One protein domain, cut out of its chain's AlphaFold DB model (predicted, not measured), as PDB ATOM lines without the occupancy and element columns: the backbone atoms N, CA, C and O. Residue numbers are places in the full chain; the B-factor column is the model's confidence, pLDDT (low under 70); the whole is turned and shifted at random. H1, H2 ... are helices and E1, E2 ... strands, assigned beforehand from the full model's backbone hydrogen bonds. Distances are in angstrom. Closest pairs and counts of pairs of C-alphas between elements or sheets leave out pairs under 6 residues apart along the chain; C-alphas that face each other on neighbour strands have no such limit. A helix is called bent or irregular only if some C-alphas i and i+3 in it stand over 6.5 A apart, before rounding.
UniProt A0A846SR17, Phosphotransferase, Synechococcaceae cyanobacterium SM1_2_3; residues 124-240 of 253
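AT A GLANCE: This is residues 124 to 240 of the 253 residues of the protein "Phosphotransferase" of Synechococcaceae cyanobacterium SM1_2_3 (UniProt A0A846SR17). The domain is an open V of two arms: one is a helical hairpin of H3 and H4a, the other is H2 with the small strand hairpin E1 E2 over its side and short H1 near E1. At the base of the V, H4b turns from H4a toward the other arm, and the long links, residues 151 to 162 and 214 to 228, join the arms across a largely empty middle. The printed part has 117 residues with four named helices and two named strands, in the order H1 H2 H3 H4 E1 E2, and is mostly helix; the two-stranded sheet E1 - E2 is antiparallel. The whole is loose, with a radius of gyration of the C-alphas of 18.5 A, and flat, spanning 48 by 42 by 20 A.

HOW THE PARTS SIT: H1, residues 124 to 128, is near E1, residues 229 to 231, and apart from H2, residues 134 to 150. E1 and E2, residues 237 to 239, form an antiparallel hairpin at 155 degrees, with N 230 and O 238 2.9 A apart and N 238 and O 230 2.8 A apart, both within hydrogen-bond range. The closest C-alphas of H2 and E2 are those of Leu 140 and Ile 237, 6.4 A apart. H2 and H3, residues 163 to 178, are apart. H4, residues 184 to 213, was assigned as one helix by its hydrogen bonds but is bent: C-alphas 203 and 206 are 7.1 A apart, and its arms H4a, residues 184 to 203, and H4b, residues 206 to 213, stand at a steep tilt of 60 degrees. H3 and H4a form a helical hairpin and touch, closest at the C-alphas of Phe 174 and Glu 194, 6.7 A, at a shallow tilt of 8 degrees, opposite ways. H3 and H4b are close but not clearly touching, with the C-alphas of Pro 163 and Leu 208 6.1 A apart. Every O i to N i+4 pair is within hydrogen-bond range in H1, H2 and H4b, against 9 of 12 in H3 and 14 of 16 in H4a.

IN THESE COORDINATES: H1 begins at C-alpha 124, (-42.909, -31.647, -1.017). H2 is 24.4 A long. H3 is 23.3 A long and only just irregular, with C-alphas 166 and 169 6.8 A apart. H4a, 29.3 A long, begins at C-alpha 184, (-64.330, -54.646, -6.233), and is irregular, with C-alphas 199 and 202 6.6 A apart. H4b is 10.4 A long. E1 is 7.0 A long, and E2, 6.6 A long, ends at C-alpha 239, (-31.390, -34.064, -5.444).

THE WHOLE: The C-alphas farthest apart are those of Pro 184 and Ser 234, 49.8 A. The printed part has no cut. The links H2 to H3 and H4 to E1 are long, with 12 and 15 residues. The mean pLDDT of the printed part is 92.6, and no printed residue is under 70.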
ATOM      1  N   ASP A 124     -41.511 -31.304  -1.312       94.44
ATOM      2  CA  ASP A 124     -42.909 -31.647  -1.017       94.44
ATOM      3  C   ASP A 124     -43.481 -30.728   0.075       94.44
ATOM      4  O   ASP A 124     -44.592 -30.215  -0.066       94.44
ATOM      5  N   ARG A 125     -42.690 -30.436   1.117       95.75
ATOM      6  CA  ARG A 125     -43.038 -29.494   2.193       95.75
ATOM      7  C   ARG A 125     -43.080 -28.056   1.703       95.75
ATOM      8  O   ARG A 125     -44.023 -27.333   2.010       95.75
ATOM      9  N   LEU A 126     -42.112 -27.654   0.880       95.81
ATOM     10  CA  LEU A 126     -42.104 -26.323   0.271       95.81
ATOM     11  C   LEU A 126     -43.268 -26.120  -0.704       95.81
ATOM     12  O   LEU A 126     -43.799 -25.015  -0.759       95.81
ATOM     13  N   LEU A 127     -43.690 -27.153  -1.441       96.00
ATOM     14  CA  LEU A 127     -44.890 -27.089  -2.278       96.00
ATOM     15  C   LEU A 127     -46.157 -26.960  -1.423       96.00
ATOM     16  O   LEU A 127     -46.963 -26.073  -1.678       96.00
ATOM     17  N   ALA A 128     -46.308 -27.784  -0.382       96.56
ATOM     18  CA  ALA A 128     -47.456 -27.730   0.529       96.56
ATOM     19  C   ALA A 128     -47.564 -26.413   1.327       96.56
ATOM     20  O   ALA A 128     -48.622 -26.118   1.878       96.56
ATOM     21  N   ALA A 129     -46.481 -25.634   1.395       96.25
ATOM     22  CA  ALA A 129     -46.407 -24.331   2.050       96.25
ATOM     23  C   ALA A 129     -46.370 -23.135   1.070       96.25
ATOM     24  O   ALA A 129     -46.016 -22.036   1.493       96.25
ATOM     25  N   ASP A 130     -46.653 -23.337  -0.226       95.81
ATOM     26  CA  ASP A 130     -46.605 -22.309  -1.289       95.81
ATOM     27  C   ASP A 130     -45.245 -21.578  -1.426       95.81
ATOM     28  O   ASP A 130     -45.147 -20.435  -1.880       95.81
ATOM     29  N   ARG A 131     -44.145 -22.249  -1.056       94.62
ATOM     30  CA  ARG A 131     -42.760 -21.729  -1.104       94.62
ATOM     31  C   ARG A 131     -41.950 -22.229  -2.306       94.62
ATOM     32  O   ARG A 131     -40.820 -21.779  -2.514       94.62
ATOM     33  N   LEU A 132     -42.497 -23.148  -3.102       94.00
ATOM     34  CA  LEU A 132     -41.889 -23.635  -4.341       94.00
ATOM     35  C   LEU A 132     -42.402 -22.819  -5.540       94.00
ATOM     36  O   LEU A 132     -43.590 -22.835  -5.836       94.00
ATOM     37  N   ASN A 133     -41.510 -22.107  -6.238       92.25
ATOM     38  CA  ASN A 133     -41.859 -21.247  -7.376       92.25
ATOM     39  C   ASN A 133     -41.295 -21.774  -8.712       92.25
ATOM     40  O   ASN A 133     -40.439 -22.659  -8.741       92.25
ATOM     41  N   ALA A 134     -41.755 -21.196  -9.827       93.50
ATOM     42  CA  ALA A 134     -41.356 -21.603 -11.176       93.50
ATOM     43  C   ALA A 134     -39.842 -21.477 -11.447       93.50
ATOM     44  O   ALA A 134     -39.277 -22.357 -12.088       93.50
ATOM     45  N   GLY A 135     -39.171 -20.450 -10.912       94.75
ATOM     46  CA  GLY A 135     -37.727 -20.257 -11.093       94.75
ATOM     47  C   GLY A 135     -36.889 -21.362 -10.441       94.75
ATOM     48  O   GLY A 135     -35.870 -21.777 -10.991       94.75
ATOM     49  N   HIS A 136     -37.354 -21.916  -9.314       93.56
ATOM     50  CA  HIS A 136     -36.752 -23.117  -8.733       93.56
ATOM     51  C   HIS A 136     -36.870 -24.317  -9.694       93.56
ATOM     52  O   HIS A 136     -35.892 -25.031  -9.921       93.56
ATOM     53  N   LEU A 137     -38.050 -24.534 -10.286       92.25
ATOM     54  CA  LEU A 137     -38.302 -25.658 -11.198       92.25
ATOM     55  C   LEU A 137     -37.523 -25.539 -12.517       92.25
ATOM     56  O   LEU A 137     -37.015 -26.542 -13.013       92.25
ATOM     57  N   GLU A 138     -37.376 -24.328 -13.055       95.00
ATOM     58  CA  GLU A 138     -36.583 -24.058 -14.259       95.00
ATOM     59  C   GLU A 138     -35.088 -24.337 -14.025       95.00
ATOM     60  O   GLU A 138     -34.469 -25.088 -14.784       95.00
ATOM     61  N   ALA A 139     -34.529 -23.850 -12.909       93.38
ATOM     62  CA  ALA A 139     -33.149 -24.139 -12.516       93.38
ATOM     63  C   ALA A 139     -32.903 -25.646 -12.290       93.38
ATOM     64  O   ALA A 139     -31.869 -26.185 -12.695       93.38
ATOM     65  N   LEU A 140     -33.866 -26.352 -11.684       92.94
ATOM     66  CA  LEU A 140     -33.829 -27.807 -11.522       92.94
ATOM     67  C   LEU A 140     -33.844 -28.534 -12.876       92.94
ATOM     68  O   LEU A 140     -33.040 -29.443 -13.086       92.94
ATOM     69  N   ALA A 141     -34.726 -28.136 -13.795       93.25
ATOM     70  CA  ALA A 141     -34.833 -28.736 -15.123       93.25
ATOM     71  C   ALA A 141     -33.538 -28.562 -15.932       93.25
ATOM     72  O   ALA A 141     -33.046 -29.531 -16.518       93.25
ATOM     73  N   GLN A 142     -32.931 -27.370 -15.897       94.38
ATOM     74  CA  GLN A 142     -31.638 -27.124 -16.534       94.38
ATOM     75  C   GLN A 142     -30.530 -27.995 -15.919       94.38
ATOM     76  O   GLN A 142     -29.831 -28.701 -16.655       94.38
ATOM     77  N   ARG A 143     -30.417 -28.031 -14.582       92.19
ATOM     78  CA  ARG A 143     -29.425 -28.857 -13.866       92.19
ATOM     79  C   ARG A 143     -29.576 -30.348 -14.194       92.19
ATOM     80  O   ARG A 143     -28.576 -31.036 -14.399       92.19
ATOM     81  N   LEU A 144     -30.808 -30.849 -14.290       92.19
ATOM     82  CA  LEU A 144     -31.106 -32.225 -14.704       92.19
ATOM     83  C   LEU A 144     -30.712 -32.491 -16.162       92.19
ATOM     84  O   LEU A 144     -30.118 -33.527 -16.451       92.19
ATOM     85  N   ALA A 145     -31.001 -31.571 -17.085       92.88
ATOM     86  CA  ALA A 145     -30.631 -31.711 -18.492       92.88
ATOM     87  C   ALA A 145     -29.106 -31.688 -18.704       92.88
ATOM     88  O   ALA A 145     -28.582 -32.386 -19.574       92.88
ATOM     89  N   GLU A 146     -28.369 -30.896 -17.926       92.88
ATOM     90  CA  GLU A 146     -26.899 -30.898 -17.893       92.88
ATOM     91  C   GLU A 146     -26.350 -32.209 -17.311       92.88
ATOM     92  O   GLU A 146     -25.537 -32.874 -17.957       92.88
ATOM     93  N   PHE A 147     -26.866 -32.648 -16.158       91.88
ATOM     94  CA  PHE A 147     -26.498 -33.918 -15.528       91.88
ATOM     95  C   PHE A 147     -26.732 -35.122 -16.453       91.88
ATOM     96  O   PHE A 147     -25.819 -35.914 -16.683       91.88
ATOM     97  N   HIS A 148     -27.920 -35.238 -17.055       90.94
ATOM     98  CA  HIS A 148     -28.245 -36.330 -17.975       90.94
ATOM     99  C   HIS A 148     -27.348 -36.344 -19.219       90.94
ATOM    100  O   HIS A 148     -26.971 -37.425 -19.674       90.94
ATOM    101  N   ARG A 149     -26.955 -35.178 -19.752       91.06
ATOM    102  CA  ARG A 149     -26.004 -35.091 -20.875       91.06
ATOM    103  C   ARG A 149     -24.592 -35.539 -20.490       91.06
ATOM    104  O   ARG A 149     -23.928 -36.157 -21.321       91.06
ATOM    105  N   ALA A 150     -24.158 -35.264 -19.260       91.88
ATOM    106  CA  ALA A 150     -22.822 -35.599 -18.762       91.88
ATOM    107  C   ALA A 150     -22.628 -37.091 -18.417       91.88
ATOM    108  O   ALA A 150     -21.505 -37.590 -18.484       91.88
ATOM    109  N   ILE A 151     -23.692 -37.824 -18.064       91.12
ATOM    110  CA  ILE A 151     -23.607 -39.270 -17.788       91.12
ATOM    111  C   ILE A 151     -23.331 -40.037 -19.095       91.12
ATOM    112  O   ILE A 151     -24.098 -39.867 -20.046       91.12
ATOM    113  N   PRO A 152     -22.318 -40.925 -19.155       91.31
ATOM    114  CA  PRO A 152     -22.078 -41.771 -20.323       91.31
ATOM    115  C   PRO A 152     -23.284 -42.638 -20.703       91.31
ATOM    116  O   PRO A 152     -24.004 -43.145 -19.839       91.31
ATOM    117  N   ALA A 153     -23.471 -42.857 -22.006       91.19
ATOM    118  CA  ALA A 153     -24.421 -43.845 -22.497       91.19
ATOM    119  C   ALA A 153     -24.035 -45.250 -22.003       91.19
ATOM    120  O   ALA A 153     -22.858 -45.621 -21.964       91.19
ATOM    121  N   VAL A 154     -25.035 -46.045 -21.631       89.12
ATOM    122  CA  VAL A 154     -24.852 -47.450 -21.264       89.12
ATOM    123  C   VAL A 154     -24.432 -48.245 -22.504       89.12
ATOM    124  O   VAL A 154     -24.924 -48.002 -23.603       89.12
ATOM    125  N   ASN A 155     -23.531 -49.219 -22.328       88.88
ATOM    126  CA  ASN A 155     -23.117 -50.121 -23.407       88.88
ATOM    127  C   ASN A 155     -24.362 -50.790 -24.046       88.88
ATOM    128  O   ASN A 155     -25.074 -51.498 -23.327       88.88
ATOM    129  N   PRO A 156     -24.606 -50.622 -25.363       85.81
ATOM    130  CA  PRO A 156     -25.822 -51.096 -26.029       85.81
ATOM    131  C   PRO A 156     -25.978 -52.625 -26.028       85.81
ATOM    132  O   PRO A 156     -27.091 -53.115 -26.200       85.81
ATOM    133  N   ALA A 157     -24.899 -53.380 -25.785       89.19
ATOM    134  CA  ALA A 157     -24.941 -54.833 -25.618       89.19
ATOM    135  C   ALA A 157     -25.546 -55.288 -24.272       89.19
ATOM    136  O   ALA A 157     -25.818 -56.474 -24.096       89.19
ATOM    137  N   LYS A 158     -25.749 -54.381 -23.303       89.19
ATOM    138  CA  LYS A 158     -26.506 -54.683 -22.078       89.19
ATOM    139  C   LYS A 158     -28.009 -54.591 -22.349       89.19
ATOM    140  O   LYS A 158     -28.439 -53.804 -23.183       89.19
ATOM    141  N   SER A 159     -28.814 -55.321 -21.579       88.94
ATOM    142  CA  SER A 159     -30.279 -55.344 -21.722       88.94
ATOM    143  C   SER A 159     -31.003 -54.070 -21.254       88.94
ATOM    144  O   SER A 159     -32.216 -53.938 -21.402       88.94
ATOM    145  N   PHE A 160     -30.280 -53.100 -20.686       86.25
ATOM    146  CA  PHE A 160     -30.865 -51.849 -20.209       86.25
ATOM    147  C   PHE A 160     -31.531 -51.068 -21.350       86.25
ATOM    148  O   PHE A 160     -30.934 -50.855 -22.408       86.25
ATOM    149  N   GLY A 161     -32.773 -50.638 -21.117       86.81
ATOM    150  CA  GLY A 161     -33.592 -49.937 -22.103       86.81
ATOM    151  C   GLY A 161     -34.201 -50.812 -23.202       86.81
ATOM    152  O   GLY A 161     -34.873 -50.258 -24.069       86.81
ATOM    153  N   ASP A 162     -34.005 -52.137 -23.187       89.69
ATOM    154  CA  ASP A 162     -34.825 -53.015 -24.029       89.69
ATOM    155  C   ASP A 162     -36.293 -52.960 -23.567       89.69
ATOM    156  O   ASP A 162     -36.540 -52.825 -22.362       89.69
ATOM    157  N   PRO A 163     -37.276 -53.063 -24.482       89.12
ATOM    158  CA  PRO A 163     -38.683 -52.915 -24.124       89.12
ATOM    159  C   PRO A 163     -39.137 -53.922 -23.059       89.12
ATOM    160  O   PRO A 163     -39.708 -53.522 -22.050       89.12
ATOM    161  N   GLU A 164     -38.838 -55.210 -23.222       89.62
ATOM    162  CA  GLU A 164     -39.321 -56.261 -22.322       89.62
ATOM    163  C   GLU A 164     -38.792 -56.123 -20.874       89.62
ATOM    164  O   GLU A 164     -39.622 -56.102 -19.962       89.62
ATOM    165  N   PRO A 165     -37.479 -55.933 -20.608       87.25
ATOM    166  CA  PRO A 165     -36.977 -55.648 -19.258       87.25
ATOM    167  C   PRO A 165     -37.518 -54.357 -18.626       87.25
ATOM    168  O   PRO A 165     -37.585 -54.270 -17.402       87.25
ATOM    169  N   VAL A 166     -37.888 -53.352 -19.429       87.00
ATOM    170  CA  VAL A 166     -38.549 -52.132 -18.928       87.00
ATOM    171  C   VAL A 166     -39.991 -52.422 -18.512       87.00
ATOM    172  O   VAL A 166     -40.462 -51.875 -17.517       87.00
ATOM    173  N   TRP A 167     -40.708 -53.235 -19.288       90.19
ATOM    174  CA  TRP A 167     -42.128 -53.498 -19.072       90.19
ATOM    175  C   TRP A 167     -42.384 -54.477 -17.932       90.19
ATOM    176  O   TRP A 167     -43.374 -54.311 -17.224       90.19
ATOM    177  N   GLN A 168     -41.516 -55.474 -17.734       89.94
ATOM    178  CA  GLN A 168     -41.776 -56.551 -16.776       89.94
ATOM    179  C   GLN A 168     -42.096 -56.043 -15.354       89.94
ATOM    180  O   GLN A 168     -43.147 -56.428 -14.848       89.94
ATOM    181  N   PRO A 169     -41.350 -55.089 -14.750       87.56
ATOM    182  CA  PRO A 169     -41.704 -54.548 -13.434       87.56
ATOM    183  C   PRO A 169     -43.071 -53.845 -13.392       87.56
ATOM    184  O   PRO A 169     -43.736 -53.852 -12.361       87.56
ATOM    185  N   MET A 170     -43.518 -53.250 -14.506       90.19
ATOM    186  CA  MET A 170     -44.854 -52.646 -14.600       90.19
ATOM    187  C   MET A 170     -45.951 -53.720 -14.598       90.19
ATOM    188  O   MET A 170     -47.001 -53.510 -14.003       90.19
ATOM    189  N   LEU A 171     -45.701 -54.870 -15.232       93.38
ATOM    190  CA  LEU A 171     -46.629 -56.005 -15.273       93.38
ATOM    191  C   LEU A 171     -46.663 -56.774 -13.944       93.38
ATOM    192  O   LEU A 171     -47.734 -57.155 -13.462       93.38
ATOM    193  N   ASP A 172     -45.503 -56.935 -13.309       91.31
ATOM    194  CA  ASP A 172     -45.370 -57.546 -11.984       91.31
ATOM    195  C   ASP A 172     -46.162 -56.751 -10.930       91.31
ATOM    196  O   ASP A 172     -46.806 -57.344 -10.064       91.31
ATOM    197  N   ASN A 173     -46.201 -55.415 -11.034       92.25
ATOM    198  CA  ASN A 173     -46.998 -54.562 -10.146       92.25
ATOM    199  C   ASN A 173     -48.498 -54.891 -10.178       92.25
ATOM    200  O   ASN A 173     -49.121 -54.880  -9.118       92.25
ATOM    201  N   PHE A 174     -49.087 -55.219 -11.335       96.06
ATOM    202  CA  PHE A 174     -50.500 -55.628 -11.392       96.06
ATOM    203  C   PHE A 174     -50.714 -56.992 -10.735       96.06
ATOM    204  O   PHE A 174     -51.681 -57.172  -9.998       96.06
ATOM    205  N   SER A 175     -49.785 -57.929 -10.938       93.31
ATOM    206  CA  SER A 175     -49.846 -59.265 -10.332       93.31
ATOM    207  C   SER A 175     -49.742 -59.204  -8.803       93.31
ATOM    208  O   SER A 175     -50.542 -59.828  -8.109       93.31
ATOM    209  N   HIS A 176     -48.803 -58.414  -8.273       92.50
ATOM    210  CA  HIS A 176     -48.628 -58.232  -6.830       92.50
ATOM    211  C   HIS A 176     -49.762 -57.420  -6.195       92.50
ATOM    212  O   HIS A 176     -50.291 -57.831  -5.168       92.50
ATOM    213  N   THR A 177     -50.171 -56.300  -6.805       95.50
ATOM    214  CA  THR A 177     -51.250 -55.450  -6.265       95.50
ATOM    215  C   THR A 177     -52.576 -56.204  -6.217       95.50
ATOM    216  O   THR A 177     -53.257 -56.175  -5.199       95.50
ATOM    217  N   ARG A 178     -52.921 -56.954  -7.273       96.62
ATOM    218  CA  ARG A 178     -54.162 -57.747  -7.339       96.62
ATOM    219  C   ARG A 178     -54.284 -58.788  -6.225       96.62
ATOM    220  O   ARG A 178     -55.392 -59.074  -5.798       96.62
ATOM    221  N   ALA A 179     -53.168 -59.336  -5.746       95.56
ATOM    222  CA  ALA A 179     -53.151 -60.292  -4.639       95.56
ATOM    223  C   ALA A 179     -53.362 -59.648  -3.249       95.56
ATOM    224  O   ALA A 179     -53.390 -60.368  -2.253       95.56
ATOM    225  N   LEU A 180     -53.473 -58.316  -3.180       96.06
ATOM    226  CA  LEU A 180     -53.634 -57.521  -1.956       96.06
ATOM    227  C   LEU A 180     -54.929 -56.684  -1.940       96.06
ATOM    228  O   LEU A 180     -55.140 -55.934  -0.990       96.06
ATOM    229  N   LEU A 181     -55.760 -56.768  -2.986       96.62
ATOM    230  CA  LEU A 181     -57.007 -56.012  -3.113       96.62
ATOM    231  C   LEU A 181     -58.224 -56.926  -2.953       96.62
ATOM    232  O   LEU A 181     -58.405 -57.858  -3.735       96.62
ATOM    233  N   ASP A 182     -59.083 -56.584  -1.994       96.38
ATOM    234  CA  ASP A 182     -60.379 -57.235  -1.769       96.38
ATOM    235  C   ASP A 182     -61.573 -56.377  -2.247       96.38
ATOM    236  O   ASP A 182     -62.671 -56.906  -2.436       96.38
ATOM    237  N   ASP A 183     -61.392 -55.061  -2.441       97.88
ATOM    238  CA  ASP A 183     -62.469 -54.155  -2.864       97.88
ATOM    239  C   ASP A 183     -62.737 -54.276  -4.383       97.88
ATOM    240  O   ASP A 183     -61.816 -54.088  -5.189       97.88
ATOM    241  N   PRO A 184     -63.984 -54.562  -4.816       97.44
ATOM    242  CA  PRO A 184     -64.330 -54.646  -6.233       97.44
ATOM    243  C   PRO A 184     -64.024 -53.374  -7.037       97.44
ATOM    244  O   PRO A 184     -63.620 -53.481  -8.192       97.44
ATOM    245  N   ALA A 185     -64.179 -52.182  -6.452       98.00
ATOM    246  CA  ALA A 185     -63.924 -50.920  -7.143       98.00
ATOM    247  C   ALA A 185     -62.422 -50.696  -7.389       98.00
ATOM    248  O   ALA A 185     -62.039 -50.220  -8.462       98.00
ATOM    249  N   ASP A 186     -61.568 -51.093  -6.441       97.94
ATOM    250  CA  ASP A 186     -60.112 -51.051  -6.617       97.94
ATOM    251  C   ASP A 186     -59.643 -52.100  -7.640       97.94
ATOM    252  O   ASP A 186     -58.749 -51.826  -8.445       97.94
ATOM    253  N   LEU A 187     -60.264 -53.285  -7.666       98.00
ATOM    254  CA  LEU A 187     -59.993 -54.330  -8.663       98.00
ATOM    255  C   LEU A 187     -60.412 -53.914 -10.085       98.00
ATOM    256  O   LEU A 187     -59.669 -54.167 -11.042       98.00
ATOM    257  N   ASP A 188     -61.557 -53.242 -10.232       98.06
ATOM    258  CA  ASP A 188     -62.006 -52.658 -11.500       98.06
ATOM    259  C   ASP A 188     -61.043 -51.553 -11.963       98.06
ATOM    260  O   ASP A 188     -60.588 -51.563 -13.113       98.06
ATOM    261  N   LEU A 189     -60.644 -50.642 -11.065       97.94
ATOM    262  CA  LEU A 189     -59.668 -49.590 -11.367       97.94
ATOM    263  C   LEU A 189     -58.304 -50.171 -11.772       97.94
ATOM    264  O   LEU A 189     -57.730 -49.743 -12.778       97.94
ATOM    265  N   LEU A 190     -57.799 -51.173 -11.044       98.06
ATOM    266  CA  LEU A 190     -56.551 -51.864 -11.377       98.06
ATOM    267  C   LEU A 190     -56.624 -52.482 -12.780       98.06
ATOM    268  O   LEU A 190     -55.673 -52.373 -13.555       98.06
ATOM    269  N   THR A 191     -57.765 -53.078 -13.125       97.81
ATOM    270  CA  THR A 191     -58.013 -53.683 -14.441       97.81
ATOM    271  C   THR A 191     -58.018 -52.634 -15.559       97.81
ATOM    272  O   THR A 191     -57.427 -52.868 -16.614       97.81
ATOM    273  N   VAL A 192     -58.598 -51.448 -15.335       98.12
ATOM    274  CA  VAL A 192     -58.541 -50.327 -16.294       98.12
ATOM    275  C   VAL A 192     -57.097 -49.862 -16.529       98.12
ATOM    276  O   VAL A 192     -56.689 -49.669 -17.679       98.12
ATOM    277  N   VAL A 193     -56.298 -49.715 -15.467       97.88
ATOM    278  CA  VAL A 193     -54.892 -49.278 -15.573       97.88
ATOM    279  C   VAL A 193     -54.012 -50.353 -16.231       97.88
ATOM    280  O   VAL A 193     -53.146 -50.020 -17.046       97.88
ATOM    281  N   GLU A 194     -54.253 -51.635 -15.952       97.88
ATOM    282  CA  GLU A 194     -53.565 -52.765 -16.594       97.88
ATOM    283  C   GLU A 194     -53.862 -52.822 -18.099       97.88
ATOM    284  O   GLU A 194     -52.934 -52.887 -18.906       97.88
ATOM    285  N   GLN A 195     -55.133 -52.706 -18.500       97.88
ATOM    286  CA  GLN A 195     -55.534 -52.672 -19.913       97.88
ATOM    287  C   GLN A 195     -54.920 -51.481 -20.660       97.88
ATOM    288  O   GLN A 195     -54.384 -51.651 -21.759       97.88
ATOM    289  N   TRP A 196     -54.941 -50.285 -20.059       97.50
ATOM    290  CA  TRP A 196     -54.288 -49.101 -20.626       97.50
ATOM    291  C   TRP A 196     -52.780 -49.314 -20.800       97.50
ATOM    292  O   TRP A 196     -52.224 -48.995 -21.855       97.50
ATOM    293  N   THR A 197     -52.126 -49.908 -19.798       96.50
ATOM    294  CA  THR A 197     -50.687 -50.196 -19.830       96.50
ATOM    295  C   THR A 197     -50.363 -51.186 -20.944       96.50
ATOM    296  O   THR A 197     -49.541 -50.873 -21.805       96.50
ATOM    297  N   LEU A 198     -51.061 -52.326 -21.001       96.56
ATOM    298  CA  LEU A 198     -50.895 -53.357 -22.034       96.56
ATOM    299  C   LEU A 198     -51.111 -52.808 -23.453       96.56
ATOM    300  O   LEU A 198     -50.369 -53.174 -24.365       96.56
ATOM    301  N   ALA A 199     -52.063 -51.891 -23.645       97.06
ATOM    302  CA  ALA A 199     -52.279 -51.209 -24.922       97.06
ATOM    303  C   ALA A 199     -51.165 -50.194 -25.263       97.06
ATOM    304  O   ALA A 199     -50.843 -49.986 -26.438       97.06
ATOM    305  N   ALA A 200     -50.548 -49.566 -24.259       96.06
ATOM    306  CA  ALA A 200     -49.453 -48.620 -24.450       96.06
ATOM    307  C   ALA A 200     -48.124 -49.303 -24.826       96.06
ATOM    308  O   ALA A 200     -47.386 -48.748 -25.645       96.06
ATOM    309  N   LEU A 201     -47.830 -50.498 -24.292       94.38
ATOM    310  CA  LEU A 201     -46.566 -51.215 -24.530       94.38
ATOM    311  C   LEU A 201     -46.207 -51.361 -26.029       94.38
ATOM    312  O   LEU A 201     -45.168 -50.830 -26.436       94.38
ATOM    313  N   PRO A 202     -47.032 -51.987 -26.900       95.31
ATOM    314  CA  PRO A 202     -46.682 -52.161 -28.313       95.31
ATOM    315  C   PRO A 202     -46.550 -50.827 -29.059       95.31
ATOM    316  O   PRO A 202     -45.718 -50.717 -29.957       95.31
ATOM    317  N   ARG A 203     -47.312 -49.798 -28.660       96.06
ATOM    318  CA  ARG A 203     -47.250 -48.448 -29.244       96.06
ATOM    319  C   ARG A 203     -45.950 -47.721 -28.890       96.06
ATOM    320  O   ARG A 203     -45.433 -46.968 -29.709       96.06
ATOM    321  N   LEU A 204     -45.412 -47.945 -27.691       94.88
ATOM    322  CA  LEU A 204     -44.161 -47.336 -27.229       94.88
ATOM    323  C   LEU A 204     -42.913 -48.146 -27.614       94.88
ATOM    324  O   LEU A 204     -41.826 -47.570 -27.680       94.88
ATOM    325  N   ARG A 205     -43.050 -49.442 -27.930       95.25
ATOM    326  CA  ARG A 205     -41.944 -50.337 -28.323       95.25
ATOM    327  C   ARG A 205     -40.963 -49.722 -29.340       95.25
ATOM    328  O   ARG A 205     -39.762 -49.808 -29.075       95.25
ATOM    329  N   PRO A 206     -41.399 -49.085 -30.451       95.31
ATOM    330  CA  PRO A 206     -40.469 -48.518 -31.429       95.31
ATOM    331  C   PRO A 206     -39.669 -47.347 -30.851       95.31
ATOM    332  O   PRO A 206     -38.465 -47.267 -31.068       95.31
ATOM    333  N   HIS A 207     -40.307 -46.487 -30.051       94.06
ATOM    334  CA  HIS A 207     -39.655 -45.348 -29.404       94.06
ATOM    335  C   HIS A 207     -38.631 -45.786 -28.349       94.06
ATOM    336  O   HIS A 207     -37.567 -45.181 -28.243       94.06
ATOM    337  N   LEU A 208     -38.914 -46.853 -27.592       91.56
ATOM    338  CA  LEU A 208     -37.957 -47.422 -26.636       91.56
ATOM    339  C   LEU A 208     -36.727 -47.997 -27.354       91.56
ATOM    340  O   LEU A 208     -35.596 -47.654 -27.009       91.56
ATOM    341  N   ALA A 209     -36.949 -48.799 -28.400       92.44
ATOM    342  CA  ALA A 209     -35.878 -49.373 -29.212       92.44
ATOM    343  C   ALA A 209     -35.029 -48.290 -29.906       92.44
ATOM    344  O   ALA A 209     -33.801 -48.355 -29.864       92.44
ATOM    345  N   GLN A 210     -35.666 -47.257 -30.471       93.69
ATOM    346  CA  GLN A 210     -34.985 -46.097 -31.051       93.69
ATOM    347  C   GLN A 210     -34.134 -45.370 -30.001       93.69
ATOM    348  O   GLN A 210     -32.946 -45.140 -30.228       93.69
ATOM    349  N   ARG A 211     -34.692 -45.077 -28.816       92.56
ATOM    350  CA  ARG A 211     -33.948 -44.395 -27.745       92.56
ATOM    351  C   ARG A 211     -32.740 -45.200 -27.263       92.56
ATOM    352  O   ARG A 211     -31.716 -44.607 -26.922       92.56
ATOM    353  N   LYS A 212     -32.820 -46.534 -27.269       91.06
ATOM    354  CA  LYS A 212     -31.662 -47.400 -27.010       91.06
ATOM    355  C   LYS A 212     -30.621 -47.328 -28.129       91.06
ATOM    356  O   LYS A 212     -29.447 -47.129 -27.827       91.06
ATOM    357  N   ALA A 213     -31.037 -47.445 -29.390       91.88
ATOM    358  CA  ALA A 213     -30.140 -47.399 -30.548       91.88
ATOM    359  C   ALA A 213     -29.371 -46.066 -30.662       91.88
ATOM    360  O   ALA A 213     -28.193 -46.062 -31.006       91.88
ATOM    361  N   GLU A 214     -30.010 -44.951 -30.306       93.69
ATOM    362  CA  GLU A 214     -29.419 -43.605 -30.294       93.69
ATOM    363  C   GLU A 214     -28.594 -43.287 -29.022       93.69
ATOM    364  O   GLU A 214     -28.060 -42.188 -28.885       93.69
ATOM    365  N   GLY A 215     -28.457 -44.224 -28.074       91.62
ATOM    366  CA  GLY A 215     -27.603 -44.044 -26.889       91.62
ATOM    367  C   GLY A 215     -28.196 -43.165 -25.777       91.62
ATOM    368  O   GLY A 215     -27.457 -42.577 -24.980       91.62
ATOM    369  N   TRP A 216     -29.525 -43.072 -25.670       91.44
ATOM    370  CA  TRP A 216     -30.186 -42.288 -24.615       91.44
ATOM    371  C   TRP A 216     -30.284 -43.003 -23.258       91.44
ATOM    372  O   TRP A 216     -30.650 -42.375 -22.266       91.44
ATOM    373  N   ILE A 217     -29.948 -44.294 -23.174       91.12
ATOM    374  CA  ILE A 217     -29.981 -45.066 -21.918       91.12
ATOM    375  C   ILE A 217     -28.756 -44.722 -21.063       91.12
ATOM    376  O   ILE A 217     -27.621 -44.874 -21.512       91.12
ATOM    377  N   ARG A 218     -28.984 -44.232 -19.838       90.06
ATOM    378  CA  ARG A 218     -27.969 -43.636 -18.949       90.06
ATOM    379  C   ARG A 218     -28.261 -43.977 -17.485       90.06
ATOM    380  O   ARG A 218     -29.417 -44.163 -17.112       90.06
ATOM    381  N   GLU A 219     -27.223 -44.037 -16.650       86.38
ATOM    382  CA  GLU A 219     -27.330 -44.312 -15.205       86.38
ATOM    383  C   GLU A 219     -27.750 -43.051 -14.414       86.38
ATOM    384  O   GLU A 219     -26.970 -42.472 -13.647       86.38
ATOM    385  N   CYS A 220     -28.983 -42.599 -14.664       87.31
ATOM    386  CA  CYS A 220     -29.623 -41.436 -14.039       87.31
ATOM    387  C   CYS A 220     -30.068 -41.718 -12.582       87.31
ATOM    388  O   CYS A 220     -29.570 -42.640 -11.939       87.31
ATOM    389  N   HIS A 221     -30.975 -40.897 -12.039       82.12
ATOM    390  CA  HIS A 221     -31.440 -40.998 -10.648       82.12
ATOM    391  C   HIS A 221     -32.339 -42.217 -10.363       82.12
ATOM    392  O   HIS A 221     -32.238 -42.817  -9.299       82.12
ATOM    393  N   GLY A 222     -33.226 -42.578 -11.297       78.50
ATOM    394  CA  GLY A 222     -34.160 -43.706 -11.164       78.50
ATOM    395  C   GLY A 222     -35.423 -43.429 -10.332       78.50
ATOM    396  O   GLY A 222     -36.474 -43.952 -10.677       78.50
ATOM    397  N   ASP A 223     -35.350 -42.578  -9.301       82.00
ATOM    398  CA  ASP A 223     -36.466 -42.325  -8.365       82.00
ATOM    399  C   ASP A 223     -36.628 -40.828  -8.022       82.00
ATOM    400  O   ASP A 223     -36.290 -40.355  -6.936       82.00
ATOM    401  N   LEU A 224     -36.991 -40.018  -9.021       87.62
ATOM    402  CA  LEU A 224     -36.964 -38.555  -8.918       87.62
ATOM    403  C   LEU A 224     -38.344 -37.974  -8.555       87.62
ATOM    404  O   LEU A 224     -39.207 -37.837  -9.418       87.62
ATOM    405  N   HIS A 225     -38.529 -37.577  -7.294       90.06
ATOM    406  CA  HIS A 225     -39.751 -36.928  -6.794       90.06
ATOM    407  C   HIS A 225     -39.432 -35.835  -5.754       90.06
ATOM    408  O   HIS A 225     -38.303 -35.735  -5.281       90.06
ATOM    409  N   LEU A 226     -40.415 -34.999  -5.385       92.75
ATOM    410  CA  LEU A 226     -40.186 -33.803  -4.549       92.75
ATOM    411  C   LEU A 226     -39.656 -34.114  -3.134       92.75
ATOM    412  O   LEU A 226     -38.787 -33.407  -2.639       92.75
ATOM    413  N   GLY A 227     -40.114 -35.204  -2.510       90.44
ATOM    414  CA  GLY A 227     -39.567 -35.697  -1.233       90.44
ATOM    415  C   GLY A 227     -38.123 -36.232  -1.316       90.44
ATOM    416  O   GLY A 227     -37.490 -36.441  -0.288       90.44
ATOM    417  N   ASN A 228     -37.591 -36.412  -2.529       90.38
ATOM    418  CA  ASN A 228     -36.194 -36.747  -2.828       90.38
ATOM    419  C   ASN A 228     -35.408 -35.501  -3.299       90.38
ATOM    420  O   ASN A 228     -34.438 -35.594  -4.048       90.38
ATOM    421  N   MET A 229     -35.820 -34.299  -2.887       94.00
ATOM    422  CA  MET A 229     -35.132 -33.048  -3.206       94.00
ATOM    423  C   MET A 229     -35.194 -32.078  -2.031       94.00
ATOM    424  O   MET A 229     -36.228 -31.956  -1.380       94.00
ATOM    425  N   VAL A 230     -34.112 -31.333  -1.811       95.06
ATOM    426  CA  VAL A 230     -34.008 -30.297  -0.775       95.06
ATOM    427  C   VAL A 230     -33.584 -28.962  -1.386       95.06
ATOM    428  O   VAL A 230     -32.668 -28.918  -2.208       95.06
ATOM    429  N   LEU A 231     -34.224 -27.865  -0.977       94.88
ATOM    430  CA  LEU A 231     -33.747 -26.511  -1.255       94.88
ATOM    431  C   LEU A 231     -32.682 -26.148  -0.214       94.88
ATOM    432  O   LEU A 231     -32.978 -26.031   0.973       94.88
ATOM    433  N   THR A 232     -31.432 -25.997  -0.640       91.19
ATOM    434  CA  THR A 232     -30.324 -25.638   0.253       91.19
ATOM    435  C   THR A 232     -30.400 -24.174   0.684       91.19
ATOM    436  O   THR A 232     -31.033 -23.344   0.034       91.19
ATOM    437  N   GLU A 233     -29.677 -23.822   1.748       86.94
ATOM    438  CA  GLU A 233     -29.538 -22.432   2.220       86.94
ATOM    439  C   GLU A 233     -28.928 -21.496   1.159       86.94
ATOM    440  O   GLU A 233     -29.204 -20.301   1.154       86.94
ATOM    441  N   SER A 234     -28.164 -22.041   0.202       87.00
ATOM    442  CA  SER A 234     -27.668 -21.324  -0.981       87.00
ATOM    443  C   SER A 234     -28.730 -21.068  -2.066       87.00
ATOM    444  O   SER A 234     -28.395 -20.545  -3.128       87.00
ATOM    445  N   GLY A 235     -29.992 -21.449  -1.839       88.19
ATOM    446  CA  GLY A 235     -31.095 -21.290  -2.792       88.19
ATOM    447  C   GLY A 235     -31.079 -22.289  -3.955       88.19
ATOM    448  O   GLY A 235     -31.771 -22.077  -4.947       88.19
ATOM    449  N   GLN A 236     -30.297 -23.370  -3.866       89.25
ATOM    450  CA  GLN A 236     -30.175 -24.374  -4.925       89.25
ATOM    451  C   GLN A 236     -30.944 -25.649  -4.574       89.25
ATOM    452  O   GLN A 236     -30.867 -26.154  -3.457       89.25
ATOM    453  N   ILE A 237     -31.652 -26.232  -5.545       94.06
ATOM    454  CA  ILE A 237     -32.245 -27.558  -5.346       94.06
ATOM    455  C   ILE A 237     -31.156 -28.616  -5.485       94.06
ATOM    456  O   ILE A 237     -30.506 -28.726  -6.528       94.06
ATOM    457  N   THR A 238     -30.996 -29.418  -4.439       92.50
ATOM    458  CA  THR A 238     -30.139 -30.601  -4.398       92.50
ATOM    459  C   THR A 238     -31.002 -31.857  -4.390       92.50
ATOM    460  O   THR A 238     -31.974 -31.953  -3.645       92.50
ATOM    461  N   ILE A 239     -30.652 -32.812  -5.249       91.50
ATOM    462  CA  ILE A 239     -31.390 -34.064  -5.444       91.50
ATOM    463  C   ILE A 239     -30.799 -35.141  -4.529       91.50
ATOM    464  O   ILE A 239     -29.579 -35.269  -4.427       91.50
ATOM    465  N   LEU A 240     -31.672 -35.900  -3.878       85.69
ATOM    466  CA  LEU A 240     -31.376 -36.894  -2.856       85.69
ATOM    467  C   LEU A 240     -31.900 -38.273  -3.273       85.69
ATOM    468  O   LEU A 240     -32.965 -38.390  -3.865       85.69
TER     469      LEU A 240